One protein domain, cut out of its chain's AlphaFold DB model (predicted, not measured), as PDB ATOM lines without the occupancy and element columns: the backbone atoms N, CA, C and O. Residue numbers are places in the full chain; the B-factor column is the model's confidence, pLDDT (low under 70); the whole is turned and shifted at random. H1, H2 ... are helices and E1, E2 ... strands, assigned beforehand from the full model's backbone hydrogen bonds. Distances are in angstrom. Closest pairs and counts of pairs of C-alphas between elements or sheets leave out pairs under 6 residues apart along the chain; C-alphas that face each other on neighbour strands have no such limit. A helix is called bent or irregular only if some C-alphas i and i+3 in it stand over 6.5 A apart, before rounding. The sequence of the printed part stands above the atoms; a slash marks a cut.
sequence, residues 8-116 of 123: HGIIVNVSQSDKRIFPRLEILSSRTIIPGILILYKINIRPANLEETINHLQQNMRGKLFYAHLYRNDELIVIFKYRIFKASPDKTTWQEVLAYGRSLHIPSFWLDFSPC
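This is residues 8 to 116 of the 123 residues of an uncharacterized protein of Firmicutes bacterium HGW-Firmicutes-15 (UniProt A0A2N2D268). A twisted sheet of six strands forms a wall with a helix on each face: H2 packs mostly on E4 and E5, and H3 covers E5 and E6 from the other face. Short H1 lies off the sheet, near H2, and the last 13 residues, 104 to 116, hold no named element. The 109 printed residues, with three named helices and six named strands, run E1 H1 E2 E3 H2 E4 E5 E6 H3; the sheet order is E2 E3 E1 E4 E5 E6, antiparallel throughout, and the class is mixed. The whole is compact and rounded, with a radius of gyration of the C-alphas of 13.1 A and spans of 34 by 30 by 23 A.

Across the sheet stand E2, residues 26 to 34, E3, 38 to 45, E1, 8 to 12, E4, 67 to 72, E5, 75 to 80, and E6, 83 to 87. Within hydrogen-bond range are N 31 and O 40 of the hairpin E2 and E3, 2.9 A, N 41 and O 11 of E3 and E1, 2.8 A, and N 10 and O 69 of E1 and E4, 2.9 A. E4, E5 and E6 form a meander, each strand the antiparallel neighbour of the one before, with two hairpins; N 70 and O 77 are 2.8 A apart, N 78 and O 85 2.9 A. E2 bends by 59 degrees at residue 29. H2, residues 47 to 59, and H3, residues 91 to 103, are on opposite faces, giving three layers, helices on both faces of a sheet. The closest C-alphas of H2 and E5 are those of Gln 58 and Ile 79, 6.3 A. H3 is over E5 and E6 at a height over the sheet of 9.8 A, along the strands, at 7 degrees to E6 on the local plane; the closest C-alphas of H3 and E6 are those of Ala 87 and Thr 93, 5.7 A. H1, residues 19 to 24, is not on the sheet; it is close to H2 but not clearly touching, C-alphas of Ile 21 and His 56 being closest at 7.8 A, with a shallow tilt of 5 degrees, opposite ways. E1, H1, E2 and E3, H2, E4 are split strand-helix-strand units, strands running the same way with another strand between them; both crossovers are right-handed. O i to N i+4 pairs within hydrogen-bond range number 0 of 2 in H1, where 2 of 3 O i to N i+3 pairs are, 7 of 9 in H2 and 6 of 9 in H3.

E1 begins at C-alpha 8, (161.781, 141.943, 218.189), and is 13.7 A long; E2 is 22.3 A, E3 22.0 A, E4 17.2 A, E5 16.4 A and E6 13.1 A. H1 is 9.8 A long, H2 19.3 A and H3 18.2 A, ending at C-alpha 103, (173.850, 159.135, 202.122). H2 and H3 are irregular: C-alphas 48 and 51 are 7.8 A apart, C-alphas 93 and 96 7.7 A.

The C-alphas farthest apart are those of Gly 36 and Thr 92, 36.2 A. The printed part has no cut and no long link between named elements. Its mean pLDDT is 96.2, and no printed residue is under 70.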
ATOM      1  N   HIS A   8     162.449 140.695 217.857       97.25
ATOM      2  CA  HIS A   8     161.781 141.943 218.189       97.25
ATOM      3  C   HIS A   8     162.121 143.007 217.156       97.25
ATOM      4  O   HIS A   8     163.115 142.906 216.438       97.25
ATOM      5  N   GLY A   9     161.283 144.029 217.050       97.12
ATOM      6  CA  GLY A   9     161.545 145.137 216.148       97.12
ATOM      7  C   GLY A   9     160.969 146.449 216.627       97.12
ATOM      8  O   GLY A   9     159.951 146.474 217.319       97.12
ATOM      9  N   ILE A  10     161.612 147.538 216.216       97.50
ATOM     10  CA  ILE A  10     161.188 148.900 216.522       97.50
ATOM     11  C   ILE A  10     160.714 149.587 215.250       97.50
ATOM     12  O   ILE A  10     161.432 149.677 214.248       97.50
ATOM     13  N   ILE A  11     159.490 150.108 215.310       97.12
ATOM     14  CA  ILE A  11     158.854 150.832 214.211       97.12
ATOM     15  C   ILE A  11     158.269 152.133 214.747       97.12
ATOM     16  O   ILE A  11     157.497 152.132 215.703       97.12
ATOM     17  N   VAL A  12     158.565 153.255 214.092       95.81
ATOM     18  CA  VAL A  12     157.894 154.529 214.388       95.81
ATOM     19  C   VAL A  12     156.594 154.647 213.597       95.81
ATOM     20  O   VAL A  12     156.571 154.407 212.386       95.81
ATOM     21  N   ASN A  13     155.508 155.062 214.247       96.25
ATOM     22  CA  ASN A  13     154.170 155.169 213.658       96.25
ATOM     23  C   ASN A  13     154.158 155.956 212.335       96.25
ATOM     24  O   ASN A  13     153.475 155.569 211.387       96.25
ATOM     25  N   VAL A  14     154.921 157.049 212.240       96.25
ATOM     26  CA  VAL A  14     154.990 157.933 211.062       96.25
ATOM     27  C   VAL A  14     155.793 157.364 209.889       96.25
ATOM     28  O   VAL A  14     155.627 157.863 208.774       96.25
ATOM     29  N   SER A  15     156.599 156.315 210.104       96.50
ATOM     30  CA  SER A  15     157.403 155.689 209.037       96.50
ATOM     31  C   SER A  15     156.561 154.938 208.012       96.50
ATOM     32  O   SER A  15     156.991 154.777 206.874       96.50
ATOM     33  N   GLN A  16     155.362 154.503 208.400       97.56
ATOM     34  CA  GLN A  16     154.479 153.653 207.606       97.56
ATOM     35  C   GLN A  16     153.374 154.487 206.947       97.56
ATOM     36  O   GLN A  16     152.697 155.261 207.631       97.56
ATOM     37  N   SER A  17     153.189 154.360 205.631       96.94
ATOM     38  CA  SER A  17     152.195 155.138 204.868       96.94
ATOM     39  C   SER A  17     150.777 154.671 205.172       96.94
ATOM     40  O   SER A  17     149.933 155.467 205.578       96.94
ATOM     41  N   ASP A  18     150.537 153.368 205.037       96.56
ATOM     42  CA  ASP A  18     149.285 152.707 205.372       96.56
ATOM     43  C   ASP A  18     149.304 152.251 206.834       96.56
ATOM     44  O   ASP A  18     150.094 151.391 207.231       96.56
ATOM     45  N   LYS A  19     148.415 152.822 207.650       95.12
ATOM     46  CA  LYS A  19     148.309 152.501 209.082       95.12
ATOM     47  C   LYS A  19     147.659 151.143 209.348       95.12
ATOM     48  O   LYS A  19     147.762 150.642 210.463       95.12
ATOM     49  N   ARG A  20     147.056 150.507 208.337       95.81
ATOM     50  CA  ARG A  20     146.485 149.152 208.446       95.81
ATOM     51  C   ARG A  20     147.545 148.069 208.643       95.81
ATOM     52  O   ARG A  20     147.180 146.931 208.921       95.81
ATOM     53  N   ILE A  21     148.833 148.405 208.528       95.56
ATOM     54  CA  ILE A  21     149.921 147.494 208.882       95.56
ATOM     55  C   ILE A  21     149.948 147.195 210.385       95.56
ATOM     56  O   ILE A  21     150.154 146.050 210.758       95.56
ATOM     57  N   PHE A  22     149.680 148.178 211.254       95.25
ATOM     58  CA  PHE A  22     149.868 148.016 212.702       95.25
ATOM     59  C   PHE A  22     148.963 146.944 213.326       95.25
ATOM     60  O   PHE A  22     149.487 146.122 214.068       95.25
ATOM     61  N   PRO A  23     147.661 146.847 212.988       94.56
ATOM     62  CA  PRO A  23     146.812 145.757 213.478       94.56
ATOM     63  C   PRO A  23     147.213 144.355 212.993       94.56
ATOM     64  O   PRO A  23     146.674 143.373 213.490       94.56
ATOM     65  N   ARG A  24     148.102 144.246 211.993       93.56
ATOM     66  CA  ARG A  24     148.610 142.967 211.464       93.56
ATOM     67  C   ARG A  24     149.922 142.536 212.121       93.56
ATOM     68  O   ARG A  24     150.405 141.447 211.836       93.56
ATOM     69  N   LEU A  25     150.509 143.399 212.947       96.31
ATOM     70  CA  LEU A  25     151.734 143.126 213.683       96.31
ATOM     71  C   LEU A  25     151.379 142.695 215.104       96.31
ATOM     72  O   LEU A  25     150.437 143.211 215.706       96.31
ATOM     73  N   GLU A  26     152.167 141.786 215.665       97.25
ATOM     74  CA  GLU A  26     152.094 141.467 217.087       97.25
ATOM     75  C   GLU A  26     152.805 142.577 217.874       97.25
ATOM     76  O   GLU A  26     154.025 142.578 218.011       97.25
ATOM     77  N   ILE A  27     152.052 143.575 218.337       97.06
ATOM     78  CA  ILE A  27     152.594 144.690 219.121       97.06
ATOM     79  C   ILE A  27     152.766 144.238 220.574       97.06
ATOM     80  O   ILE A  27     151.785 143.949 221.255       97.06
ATOM     81  N   LEU A  28     154.009 144.223 221.053       95.94
ATOM     82  CA  LEU A  28     154.344 143.895 222.440       95.94
ATOM     83  C   LEU A  28     154.142 145.092 223.370       95.94
ATOM     84  O   LEU A  28     153.626 144.951 224.477       95.94
ATOM     85  N   SER A  29     154.565 146.275 222.928       95.19
ATOM     86  CA  SER A  29     154.424 147.519 223.684       95.19
ATOM     87  C   SER A  29     154.521 148.738 222.766       95.19
ATOM     88  O   SER A  29     154.915 148.650 221.598       95.19
ATOM     89  N   SER A  30     154.139 149.902 223.286       95.25
ATOM     90  CA  SER A  30     154.268 151.172 222.579       95.25
ATOM     91  C   SER A  30     154.706 152.282 223.518       95.25
ATOM     92  O   SER A  30     154.213 152.359 224.642       95.25
ATOM     93  N   ARG A  31     155.549 153.188 223.026       94.75
ATOM     94  CA  ARG A  31     156.029 154.360 223.761       94.75
ATOM     95  C   ARG A  31     155.710 155.632 222.989       94.75
ATOM     96  O   ARG A  31     156.151 155.813 221.853       94.75
ATOM     97  N   THR A  32     154.963 156.535 223.613       95.88
ATOM     98  CA  THR A  32     154.681 157.863 223.054       95.88
ATOM     99  C   THR A  32     155.872 158.782 223.298       95.88
ATOM    100  O   THR A  32     156.258 158.999 224.443       95.88
ATOM    101  N   ILE A  33     156.442 159.337 222.228       94.19
ATOM    102  CA  ILE A  33     157.543 160.313 222.296       94.19
ATOM    103  C   ILE A  33     156.999 161.731 222.167       94.19
ATOM    104  O   ILE A  33     157.394 162.620 222.912       94.19
ATOM    105  N   ILE A  34     156.060 161.932 221.238       94.75
ATOM    106  CA  ILE A  34     155.351 163.200 221.062       94.75
ATOM    107  C   ILE A  34     153.854 162.883 220.980       94.75
ATOM    108  O   ILE A  34     153.440 162.230 220.015       94.75
ATOM    109  N   PRO A  35     153.034 163.315 221.957       93.12
ATOM    110  CA  PRO A  35     151.597 163.052 221.966       93.12
ATOM    111  C   PRO A  35     150.924 163.433 220.642       93.12
ATOM    112  O   PRO A  35     151.116 164.532 220.128       93.12
ATOM    113  N   GLY A  36     150.165 162.499 220.064       89.44
ATOM    114  CA  GLY A  36     149.453 162.687 218.793       89.44
ATOM    115  C   GLY A  36     150.324 162.686 217.528       89.44
ATOM    116  O   GLY A  36     149.776 162.716 216.429       89.44
ATOM    117  N   ILE A  37     151.654 162.623 217.651       93.00
ATOM    118  CA  ILE A  37     152.577 162.747 216.514       93.00
ATOM    119  C   ILE A  37     153.445 161.498 216.379       93.00
ATOM    120  O   ILE A  37     153.391 160.824 215.349       93.00
ATOM    121  N   LEU A  38     154.228 161.173 217.408       94.38
ATOM    122  CA  LEU A  38     155.289 160.172 217.330       94.38
ATOM    123  C   LEU A  38     155.124 159.107 218.413       94.38
ATOM    124  O   LEU A  38     155.226 159.392 219.607       94.38
ATOM    125  N   ILE A  39     154.912 157.874 217.963       96.19
ATOM    126  CA  ILE A  39     154.792 156.672 218.788       96.19
ATOM    127  C   ILE A  39     155.779 155.644 218.242       96.19
ATOM    128  O   ILE A  39     155.829 155.420 217.030       96.19
ATOM    129  N   LEU A  40     156.555 155.025 219.124       96.06
ATOM    130  CA  LEU A  40     157.371 153.860 218.802       96.06
ATOM    131  C   LEU A  40     156.588 152.612 219.194       96.06
ATOM    132  O   LEU A  40     156.041 152.544 220.292       96.06
ATOM    133  N   TYR A  41     156.560 151.630 218.305       97.12
ATOM    134  CA  TYR A  41     156.013 150.308 218.560       97.12
ATOM    135  C   TYR A  41     157.149 149.308 218.647       97.12
ATOM    136  O   TYR A  41     157.993 149.256 217.749       97.12
ATOM    137  N   LYS A  42     157.118 148.507 219.706       97.38
ATOM    138  CA  LYS A  42     157.881 147.274 219.803       97.38
ATOM    139  C   LYS A  42     157.001 146.137 219.305       97.38
ATOM    140  O   LYS A  42     155.884 145.962 219.797       97.38
ATOM    141  N   ILE A  43     157.493 145.374 218.340       97.50
ATOM    142  CA  ILE A  43     156.770 144.244 217.753       97.50
ATOM    143  C   ILE A  43     157.502 142.930 217.990       97.50
ATOM    144  O   ILE A  43     158.721 142.932 218.125       97.50
ATOM    145  N   ASN A  44     156.751 141.835 218.011       97.56
ATOM    146  CA  ASN A  44     157.253 140.470 217.956       97.56
ATOM    147  C   ASN A  44     157.081 139.901 216.544       97.56
ATOM    148  O   ASN A  44     156.087 140.183 215.868       97.56
ATOM    149  N   ILE A  45     158.041 139.099 216.092       97.56
ATOM    150  CA  ILE A  45     157.996 138.441 214.788       97.56
ATOM    151  C   ILE A  45     158.563 137.032 214.922       97.56
ATOM    152  O   ILE A  45     159.754 136.838 215.156       97.56
ATOM    153  N   ARG A  46     157.727 136.028 214.671       96.00
ATOM    154  CA  ARG A  46     158.194 134.642 214.555       96.00
ATOM    155  C   ARG A  46     159.095 134.475 213.329       96.00
ATOM    156  O   ARG A  46     158.775 135.046 212.284       96.00
ATOM    157  N   PRO A  47     160.131 133.615 213.367       95.56
ATOM    158  CA  PRO A  47     161.032 133.405 212.228       95.56
ATOM    159  C   PRO A  47     160.319 133.049 210.921       95.56
ATOM    160  O   PRO A  47     160.711 133.521 209.858       95.56
ATOM    161  N   ALA A  48     159.231 132.275 211.001       96.00
ATOM    162  CA  ALA A  48     158.418 131.893 209.846       96.00
ATOM    163  C   ALA A  48     157.787 133.093 209.109       96.00
ATOM    164  O   ALA A  48     157.511 132.995 207.917       96.00
ATOM    165  N   ASN A  49     157.597 134.222 209.796       97.00
ATOM    166  CA  ASN A  49     156.950 135.424 209.268       97.00
ATOM    167  C   ASN A  49     157.957 136.546 208.954       97.00
ATOM    168  O   ASN A  49     157.549 137.653 208.593       97.00
ATOM    169  N   LEU A  50     159.261 136.301 209.133       97.19
ATOM    170  CA  LEU A  50     160.296 137.333 209.058       97.19
ATOM    171  C   LEU A  50     160.328 138.024 207.691       97.19
ATOM    172  O   LEU A  50     160.188 139.241 207.612       97.19
ATOM    173  N   GLU A  51     160.485 137.248 206.621       98.00
ATOM    174  CA  GLU A  51     160.635 137.782 205.261       98.00
ATOM    175  C   GLU A  51     159.371 138.520 204.795       98.00
ATOM    176  O   GLU A  51     159.451 139.606 204.220       98.00
ATOM    177  N   GLU A  52     158.184 137.988 205.103       97.75
ATOM    178  CA  GLU A  52     156.913 138.666 204.820       97.75
ATOM    179  C   GLU A  52     156.823 140.005 205.564       97.75
ATOM    180  O   GLU A  52     156.471 141.031 204.976       97.75
ATOM    181  N   THR A  53     157.203 140.019 206.844       98.00
ATOM    182  CA  THR A  53     157.176 141.230 207.670       98.00
ATOM    183  C   THR A  53     158.158 142.275 207.149       98.00
ATOM    184  O   THR A  53     157.784 143.439 207.006       98.00
ATOM    185  N   ILE A  54     159.386 141.877 206.797       98.44
ATOM    186  CA  ILE A  54     160.387 142.768 206.190       98.44
ATOM    187  C   ILE A  54     159.831 143.391 204.906       98.44
ATOM    188  O   ILE A  54     159.876 144.615 204.753       98.44
ATOM    189  N   ASN A  55     159.255 142.575 204.020       98.06
ATOM    190  CA  ASN A  55     158.682 143.043 202.759       98.06
ATOM    191  C   ASN A  55     157.537 144.037 202.986       98.06
ATOM    192  O   ASN A  55     157.525 145.111 202.380       98.06
ATOM    193  N   HIS A  56     156.606 143.734 203.894       97.56
ATOM    194  CA  HIS A  56     155.498 144.633 204.219       97.56
ATOM    195  C   HIS A  56     155.973 145.957 204.828       97.56
ATOM    196  O   HIS A  56     155.508 147.022 204.414       97.56
ATOM    197  N   LEU A  57     156.921 145.916 205.770       98.00
ATOM    198  CA  LEU A  57     157.486 147.117 206.392       98.00
ATOM    199  C   LEU A  57     158.248 147.983 205.386       98.00
ATOM    200  O   LEU A  57     158.131 149.211 205.421       98.00
ATOM    201  N   GLN A  58     159.020 147.359 204.494       98.12
ATOM    202  CA  GLN A  58     159.797 148.063 203.478       98.12
ATOM    203  C   GLN A  58     158.890 148.726 202.437       98.12
ATOM    204  O   GLN A  58     159.022 149.927 202.184       98.12
ATOM    205  N   GLN A  59     157.954 147.973 201.851       97.50
ATOM    206  CA  GLN A  59     157.067 148.471 200.792       97.50
ATOM    207  C   GLN A  59     156.161 149.601 201.284       97.50
ATOM    208  O   GLN A  59     155.910 150.565 200.560       97.50
ATOM    209  N   ASN A  60     155.703 149.521 202.535       98.06
ATOM    210  CA  ASN A  60     154.816 150.519 203.118       98.06
ATOM    211  C   ASN A  60     155.550 151.779 203.632       98.06
ATOM    212  O   ASN A  60     154.920 152.758 204.050       98.06
ATOM    213  N   MET A  61     156.885 151.810 203.577       97.94
ATOM    214  CA  MET A  61     157.679 152.904 204.125       97.94
ATOM    215  C   MET A  61     157.461 154.234 203.376       97.94
ATOM    216  O   MET A  61     157.668 154.366 202.161       97.94
ATOM    217  N   ARG A  62     157.071 155.271 204.125       94.06
ATOM    218  CA  ARG A  62     156.619 156.576 203.610       94.06
ATOM    219  C   ARG A  62     157.699 157.364 202.877       94.06
ATOM    220  O   ARG A  62     157.391 158.123 201.963       94.06
ATOM    221  N   GLY A  63     158.973 157.162 203.199       92.50
ATOM    222  CA  GLY A  63     160.065 157.892 202.562       92.50
ATOM    223  C   GLY A  63     161.438 157.335 202.903       92.50
ATOM    224  O   GLY A  63     161.567 156.436 203.725       92.50
ATOM    225  N   LYS A  64     162.469 157.900 202.267       93.50
ATOM    226  CA  LYS A  64     163.866 157.465 202.427       93.50
ATOM    227  C   LYS A  64     164.499 157.837 203.774       93.50
ATOM    228  O   LYS A  64     165.558 157.329 204.090       93.50
ATOM    229  N   LEU A  65     163.880 158.735 204.543       94.88
ATOM    230  CA  LEU A  65     164.416 159.202 205.830       94.88
ATOM    231  C   LEU A  65     164.047 158.296 207.010       94.88
ATOM    232  O   LEU A  65     164.504 158.530 208.123       94.88
ATOM    233  N   PHE A  66     163.205 157.291 206.776       95.94
ATOM    234  CA  PHE A  66     162.808 156.333 207.795       95.94
ATOM    235  C   PHE A  66     163.564 155.022 207.629       95.94
ATOM    236  O   PHE A  66     163.982 154.655 206.529       95.94
ATOM    237  N   TYR A  67     163.667 154.307 208.740       97.44
ATOM    238  CA  TYR A  67     164.023 152.905 208.778       97.44
ATOM    239  C   TYR A  67     163.208 152.219 209.881       97.44
ATOM    240  O   TYR A  67     162.622 152.879 210.745       97.44
ATOM    241  N   ALA A  68     163.160 150.897 209.829       97.88
ATOM    242  CA  ALA A  68     162.809 150.046 210.958       97.88
ATOM    243  C   ALA A  68     163.994 149.119 211.224       97.88
ATOM    244  O   ALA A  68     164.818 148.904 210.330       97.88
ATOM    245  N   HIS A  69     164.096 148.572 212.426       98.31
ATOM    246  CA  HIS A  69     165.088 147.540 212.694       98.31
ATOM    247  C   HIS A  69     164.475 146.387 213.467       98.31
ATOM    248  O   HIS A  69     163.568 146.590 214.274       98.31
ATOM    249  N   LEU A  70     164.961 145.188 213.166       98.25
ATOM    250  CA  LEU A  70     164.605 143.935 213.812       98.25
ATOM    251  C   LEU A  70     165.870 143.332 214.407       98.25
ATOM    252  O   LEU A  70     166.934 143.445 213.801       98.25
ATOM    253  N   TYR A  71     165.762 142.669 215.544       97.19
ATOM    254  CA  TYR A  71     166.899 142.045 216.194       97.19
ATOM    255  C   TYR A  71     166.509 140.753 216.899       97.19
ATOM    256  O   TYR A  71     165.377 140.583 217.362       97.19
ATOM    257  N   ARG A  72     167.475 139.838 216.946       95.31
ATOM    258  CA  ARG A  72     167.394 138.558 217.645       95.31
ATOM    259  C   ARG A  72     168.801 138.045 217.901       95.31
ATOM    260  O   ARG A  72     169.521 137.778 216.943       95.31
ATOM    261  N   ASN A  73     169.154 137.810 219.162       91.19
ATOM    262  CA  ASN A  73     170.482 137.316 219.543       91.19
ATOM    263  C   ASN A  73     171.587 138.195 218.912       91.19
ATOM    264  O   ASN A  73     171.652 139.387 219.203       91.19
ATOM    265  N   ASP A  74     172.394 137.633 218.008       92.69
ATOM    266  CA  ASP A  74     173.464 138.333 217.283       92.69
ATOM    267  C   ASP A  74     173.060 138.841 215.887       92.69
ATOM    268  O   ASP A  74     173.910 139.269 215.108       92.69
ATOM    269  N   GLU A  75     171.771 138.825 215.551       96.38
ATOM    270  CA  GLU A  75     171.254 139.361 214.293       96.38
ATOM    271  C   GLU A  75     170.621 140.737 214.493       96.38
ATOM    272  O   GLU A  75     169.749 140.920 215.342       96.38
ATOM    273  N   LEU A  76     171.006 141.680 213.635       98.00
ATOM    274  CA  LEU A  76     170.367 142.977 213.450       98.00
ATOM    275  C   LEU A  76     170.000 143.136 211.971       98.00
ATOM    276  O   LEU A  76     170.847 143.037 211.084       98.00
ATOM    277  N   ILE A  77     168.734 143.417 211.691       98.62
ATOM    278  CA  ILE A  77     168.220 143.662 210.346       98.62
ATOM    279  C   ILE A  77     167.708 145.093 210.299       98.62
ATOM    280  O   ILE A  77     166.728 145.422 210.960       98.62
ATOM    281  N   VAL A  78     168.341 145.941 209.493       98.56
ATOM    282  CA  VAL A  78     167.924 147.335 209.307       98.56
ATOM    283  C   VAL A  78     167.246 147.479 207.955       98.56
ATOM    284  O   VAL A  78     167.829 147.204 206.905       98.56
ATOM    285  N   ILE A  79     165.995 147.917 207.985       98.62
ATOM    286  CA  ILE A  79     165.099 147.991 206.838       98.62
ATOM    287  C   ILE A  79     164.951 149.461 206.459       98.62
ATOM    288  O   ILE A  79     164.286 150.218 207.162       98.62
ATOM    289  N   PHE A  80     165.537 149.867 205.337       98.31
ATOM    290  CA  PHE A  80     165.226 151.134 204.675       98.31
ATOM    291  C   PHE A  80     164.288 150.891 203.497       98.31
ATOM    292  O   PHE A  80     164.208 149.785 202.961       98.31
ATOM    293  N   LYS A  81     163.657 151.962 203.009       97.38
ATOM    294  CA  LYS A  81     162.728 151.920 201.868       97.38
ATOM    295  C   LYS A  81     163.279 151.211 200.623       97.38
ATOM    296  O   LYS A  81     162.526 150.529 199.942       97.38
ATOM    297  N   TYR A  82     164.566 151.386 200.316       97.19
ATOM    298  CA  TYR A  82     165.179 150.864 199.085       97.19
ATOM    299  C   TYR A  82     166.328 149.883 199.329       97.19
ATOM    300  O   TYR A  82     166.985 149.464 198.376       97.19
ATOM    301  N   ARG A  83     166.630 149.557 200.590       97.94
ATOM    302  CA  ARG A  83     167.727 148.647 200.927       97.94
ATOM    303  C   ARG A  83     167.524 148.031 202.303       97.94
ATOM    304  O   ARG A  83     167.059 148.701 203.217       97.94
ATOM    305  N   ILE A  84     167.899 146.767 202.441       98.50
ATOM    306  CA  ILE A  84     167.952 146.057 203.721       98.50
ATOM    307  C   ILE A  84     169.416 145.745 204.009       98.50
ATOM    308  O   ILE A  84     170.171 145.413 203.093       98.50
ATOM    309  N   PHE A  85     169.805 145.857 205.272       98.50
ATOM    310  CA  PHE A  85     171.119 145.467 205.761       98.50
ATOM    311  C   PHE A  85     170.959 144.402 206.833       98.50
ATOM    312  O   PHE A  85     170.080 144.516 207.687       98.50
ATOM    313  N   LYS A  86     171.824 143.390 206.788       97.94
ATOM    314  CA  LYS A  86     172.018 142.431 207.874       97.94
ATOM    315  C   LYS A  86     173.356 142.754 208.533       97.94
ATOM    316  O   LYS A  86     174.350 142.940 207.837       97.94
ATOM    317  N   ALA A  87     173.344 142.868 209.846       97.44
ATOM    318  CA  ALA A  87     174.472 143.203 210.701       97.44
ATOM    319  C   ALA A  87     174.347 142.404 212.008       97.44
ATOM    320  O   ALA A  87     173.435 141.586 212.152       97.44
ATOM    321  N   SER A  88     175.238 142.652 212.962       96.75
ATOM    322  CA  SER A  88     175.076 142.193 214.342       96.75
ATOM    323  C   SER A  88     174.882 143.387 215.283       96.75
ATOM    324  O   SER A  88     175.047 144.535 214.862       96.75
ATOM    325  N   PRO A  89     174.557 143.167 216.566       94.88
ATOM    326  CA  PRO A  89     174.588 144.220 217.582       94.88
ATOM    327  C   PRO A  89     175.972 144.863 217.781       94.88
ATOM    328  O   PRO A  89     176.073 145.946 218.357       94.88
ATOM    329  N   ASP A  90     177.053 144.223 217.314       95.50
ATOM    330  CA  ASP A  90     178.381 144.831 217.327       95.50
ATOM    331  C   ASP A  90     178.451 145.974 216.306       95.50
ATOM    332  O   ASP A  90     178.380 145.769 215.089       95.50
ATOM    333  N   LYS A  91     178.658 147.192 216.817       94.62
ATOM    334  CA  LYS A  91     178.754 148.429 216.034       94.62
ATOM    335  C   LYS A  91     179.876 148.411 214.999       94.62
ATOM    336  O   LYS A  91     179.804 149.176 214.035       94.62
ATOM    337  N   THR A  92     180.890 147.556 215.149       95.81
ATOM    338  CA  THR A  92     181.928 147.385 214.119       95.81
ATOM    339  C   THR A  92     181.347 146.868 212.797       95.81
ATOM    340  O   THR A  92     181.855 147.207 211.729       95.81
ATOM    341  N   THR A  93     180.218 146.152 212.842       96.62
ATOM    342  CA  THR A  93     179.516 145.641 211.653       96.62
ATOM    343  C   THR A  93     178.627 146.690 210.976       96.62
ATOM    344  O   THR A  93     178.090 146.454 209.895       96.62
ATOM    345  N   TRP A  94     178.473 147.882 211.568       97.69
ATOM    346  CA  TRP A  94     177.491 148.872 211.110       97.69
ATOM    347  C   TRP A  94     178.012 149.803 210.012       97.69
ATOM    348  O   TRP A  94     177.297 150.703 209.565       97.69
ATOM    349  N   GLN A  95     179.254 149.634 209.560       97.38
ATOM    350  CA  GLN A  95     179.893 150.579 208.645       97.38
ATOM    351  C   GLN A  95     179.052 150.841 207.383       97.38
ATOM    352  O   GLN A  95     178.823 152.002 207.032       97.38
ATOM    353  N   GLU A  96     178.543 149.789 206.739       97.62
ATOM    354  CA  GLU A  96     177.746 149.916 205.513       97.62
ATOM    355  C   GLU A  96     176.376 150.556 205.757       97.62
ATOM    356  O   GLU A  96     175.977 151.471 205.029       97.62
ATOM    357  N   VAL A  97     175.668 150.120 206.802       98.00
ATOM    358  CA  VAL A  97     174.333 150.634 207.133       98.00
ATOM    359  C   VAL A  97     174.399 152.113 207.543       98.00
ATOM    360  O   VAL A  97     173.566 152.917 207.120       98.00
ATOM    361  N   LEU A  98     175.449 152.512 208.271       97.88
ATOM    362  CA  LEU A  98     175.698 153.903 208.650       97.88
ATOM    363  C   LEU A  98     176.097 154.763 207.453       97.88
ATOM    364  O   LEU A  98     175.715 155.931 207.386       97.88
ATOM    365  N   ALA A  99     176.896 154.234 206.524       98.06
ATOM    366  CA  ALA A  99     177.241 154.945 205.295       98.06
ATOM    367  C   ALA A  99     175.989 155.184 204.438       98.06
ATOM    368  O   ALA A  99     175.768 156.296 203.952       98.06
ATOM    369  N   TYR A 100     175.123 154.175 204.324       98.19
ATOM    370  CA  TYR A 100     173.872 154.291 203.586       98.19
ATOM    371  C   TYR A 100     172.906 155.289 204.231       98.19
ATOM    372  O   TYR A 100     172.458 156.212 203.550       98.19
ATOM    373  N   GLY A 101     172.650 155.188 205.539       97.44
ATOM    374  CA  GLY A 101     171.791 156.138 206.254       97.44
ATOM    375  C   GLY A 101     172.274 157.588 206.117       97.44
ATOM    376  O   GLY A 101     171.481 158.484 205.819       97.44
ATOM    377  N   ARG A 102     173.594 157.812 206.208       97.12
ATOM    378  CA  ARG A 102     174.216 159.125 205.966       97.12
ATOM    379  C   ARG A 102     174.011 159.623 204.535       97.12
ATOM    380  O   ARG A 102     173.674 160.789 204.355       97.12
ATOM    381  N   SER A 103     174.128 158.759 203.523       97.50
ATOM    382  CA  SER A 103     173.850 159.135 202.122       97.50
ATOM    383  C   SER A 103     172.394 159.580 201.898       97.50
ATOM    384  O   SER A 103     172.100 160.409 201.033       97.50
ATOM    385  N   LEU A 104     171.467 159.086 202.726       97.00
ATOM    386  CA  LEU A 104     170.065 159.497 202.726       97.00
ATOM    387  C   LEU A 104     169.805 160.773 203.538       97.00
ATOM    388  O   LEU A 104     168.669 161.240 203.537       97.00
ATOM    389  N   HIS A 105     170.844 161.371 204.131       95.88
ATOM    390  CA  HIS A 105     170.792 162.549 205.005       95.88
ATOM    391  C   HIS A 105     170.083 162.291 206.343       95.88
ATOM    392  O   HIS A 105     169.550 163.213 206.959       95.88
ATOM    393  N   ILE A 106     170.077 161.038 206.810       95.19
ATOM    394  CA  ILE A 106     169.591 160.708 208.150       95.19
ATOM    395  C   ILE A 106     170.684 161.094 209.157       95.19
ATOM    396  O   ILE A 106     171.834 160.674 208.989       95.19
ATOM    397  N   PRO A 107     170.365 161.885 210.195       94.88
ATOM    398  CA  PRO A 107     171.336 162.236 211.220       94.88
ATOM    399  C   PRO A 107     171.897 160.999 211.928       94.88
ATOM    400  O   PRO A 107     171.147 160.102 212.302       94.88
ATOM    401  N   SER A 108     173.208 160.972 212.180       91.88
ATOM    402  CA  SER A 108     173.871 159.817 212.803       91.88
ATOM    403  C   SER A 108     173.293 159.446 214.171       91.88
ATOM    404  O   SER A 108     173.270 158.272 214.516       91.88
ATOM    405  N   PHE A 109     172.795 160.423 214.936       92.50
ATOM    406  CA  PHE A 109     172.175 160.177 216.242       92.50
ATOM    407  C   PHE A 109     170.823 159.453 216.154       92.50
ATOM    408  O   PHE A 109     170.349 158.944 217.158       92.50
ATOM    409  N   TRP A 110     170.203 159.398 214.970       92.19
ATOM    410  CA  TRP A 110     169.034 158.556 214.707       92.19
ATOM    411  C   TRP A 110     169.407 157.159 214.216       92.19
ATOM    412  O   TRP A 110     168.520 156.326 214.109       92.19
ATOM    413  N   LEU A 111     170.673 156.887 213.891       95.25
ATOM    414  CA  LEU A 111     171.155 155.590 213.398       95.25
ATOM    415  C   LEU A 111     171.842 154.797 214.523       95.25
ATOM    416  O   LEU A 111     172.912 154.222 214.328       95.25
ATOM    417  N   ASP A 112     171.260 154.827 215.721       93.75
ATOM    418  CA  ASP A 112     171.760 154.119 216.902       93.75
ATOM    419  C   ASP A 112     171.242 152.678 217.011       93.75
ATOM    420  O   ASP A 112     171.787 151.919 217.806       93.75
ATOM    421  N   PHE A 113     170.222 152.323 216.215       94.69
ATOM    422  CA  PHE A 113     169.567 151.010 216.126       94.69
ATOM    423  C   PHE A 113     169.242 150.394 217.492       94.69
ATOM    424  O   PHE A 113     169.346 149.185 217.663       94.69
ATOM    425  N   SER A 114     168.891 151.233 218.469       93.19
ATOM    426  CA  SER A 114     168.620 150.799 219.835       93.19
ATOM    427  C   SER A 114     167.115 150.626 220.084       93.19
ATOM    428  O   SER A 114     166.328 151.492 219.675       93.19
ATOM    429  N   PRO A 115     166.697 149.581 220.824       94.25
ATOM    430  CA  PRO A 115     167.482 148.408 221.236       94.25
ATOM    431  C   PRO A 115     167.916 147.521 220.056       94.25
ATOM    432  O   PRO A 115     167.176 147.362 219.092       94.25
ATOM    433  N   CYS A 116     169.084 146.881 220.170       93.12
ATOM    434  CA  CYS A 116     169.542 145.855 219.219       93.12
ATOM    435  C   CYS A 116     169.708 144.467 219.856       93.12
ATOM    436  O   CYS A 116     170.099 143.523 219.174       93.12
TER     437      CYS A 116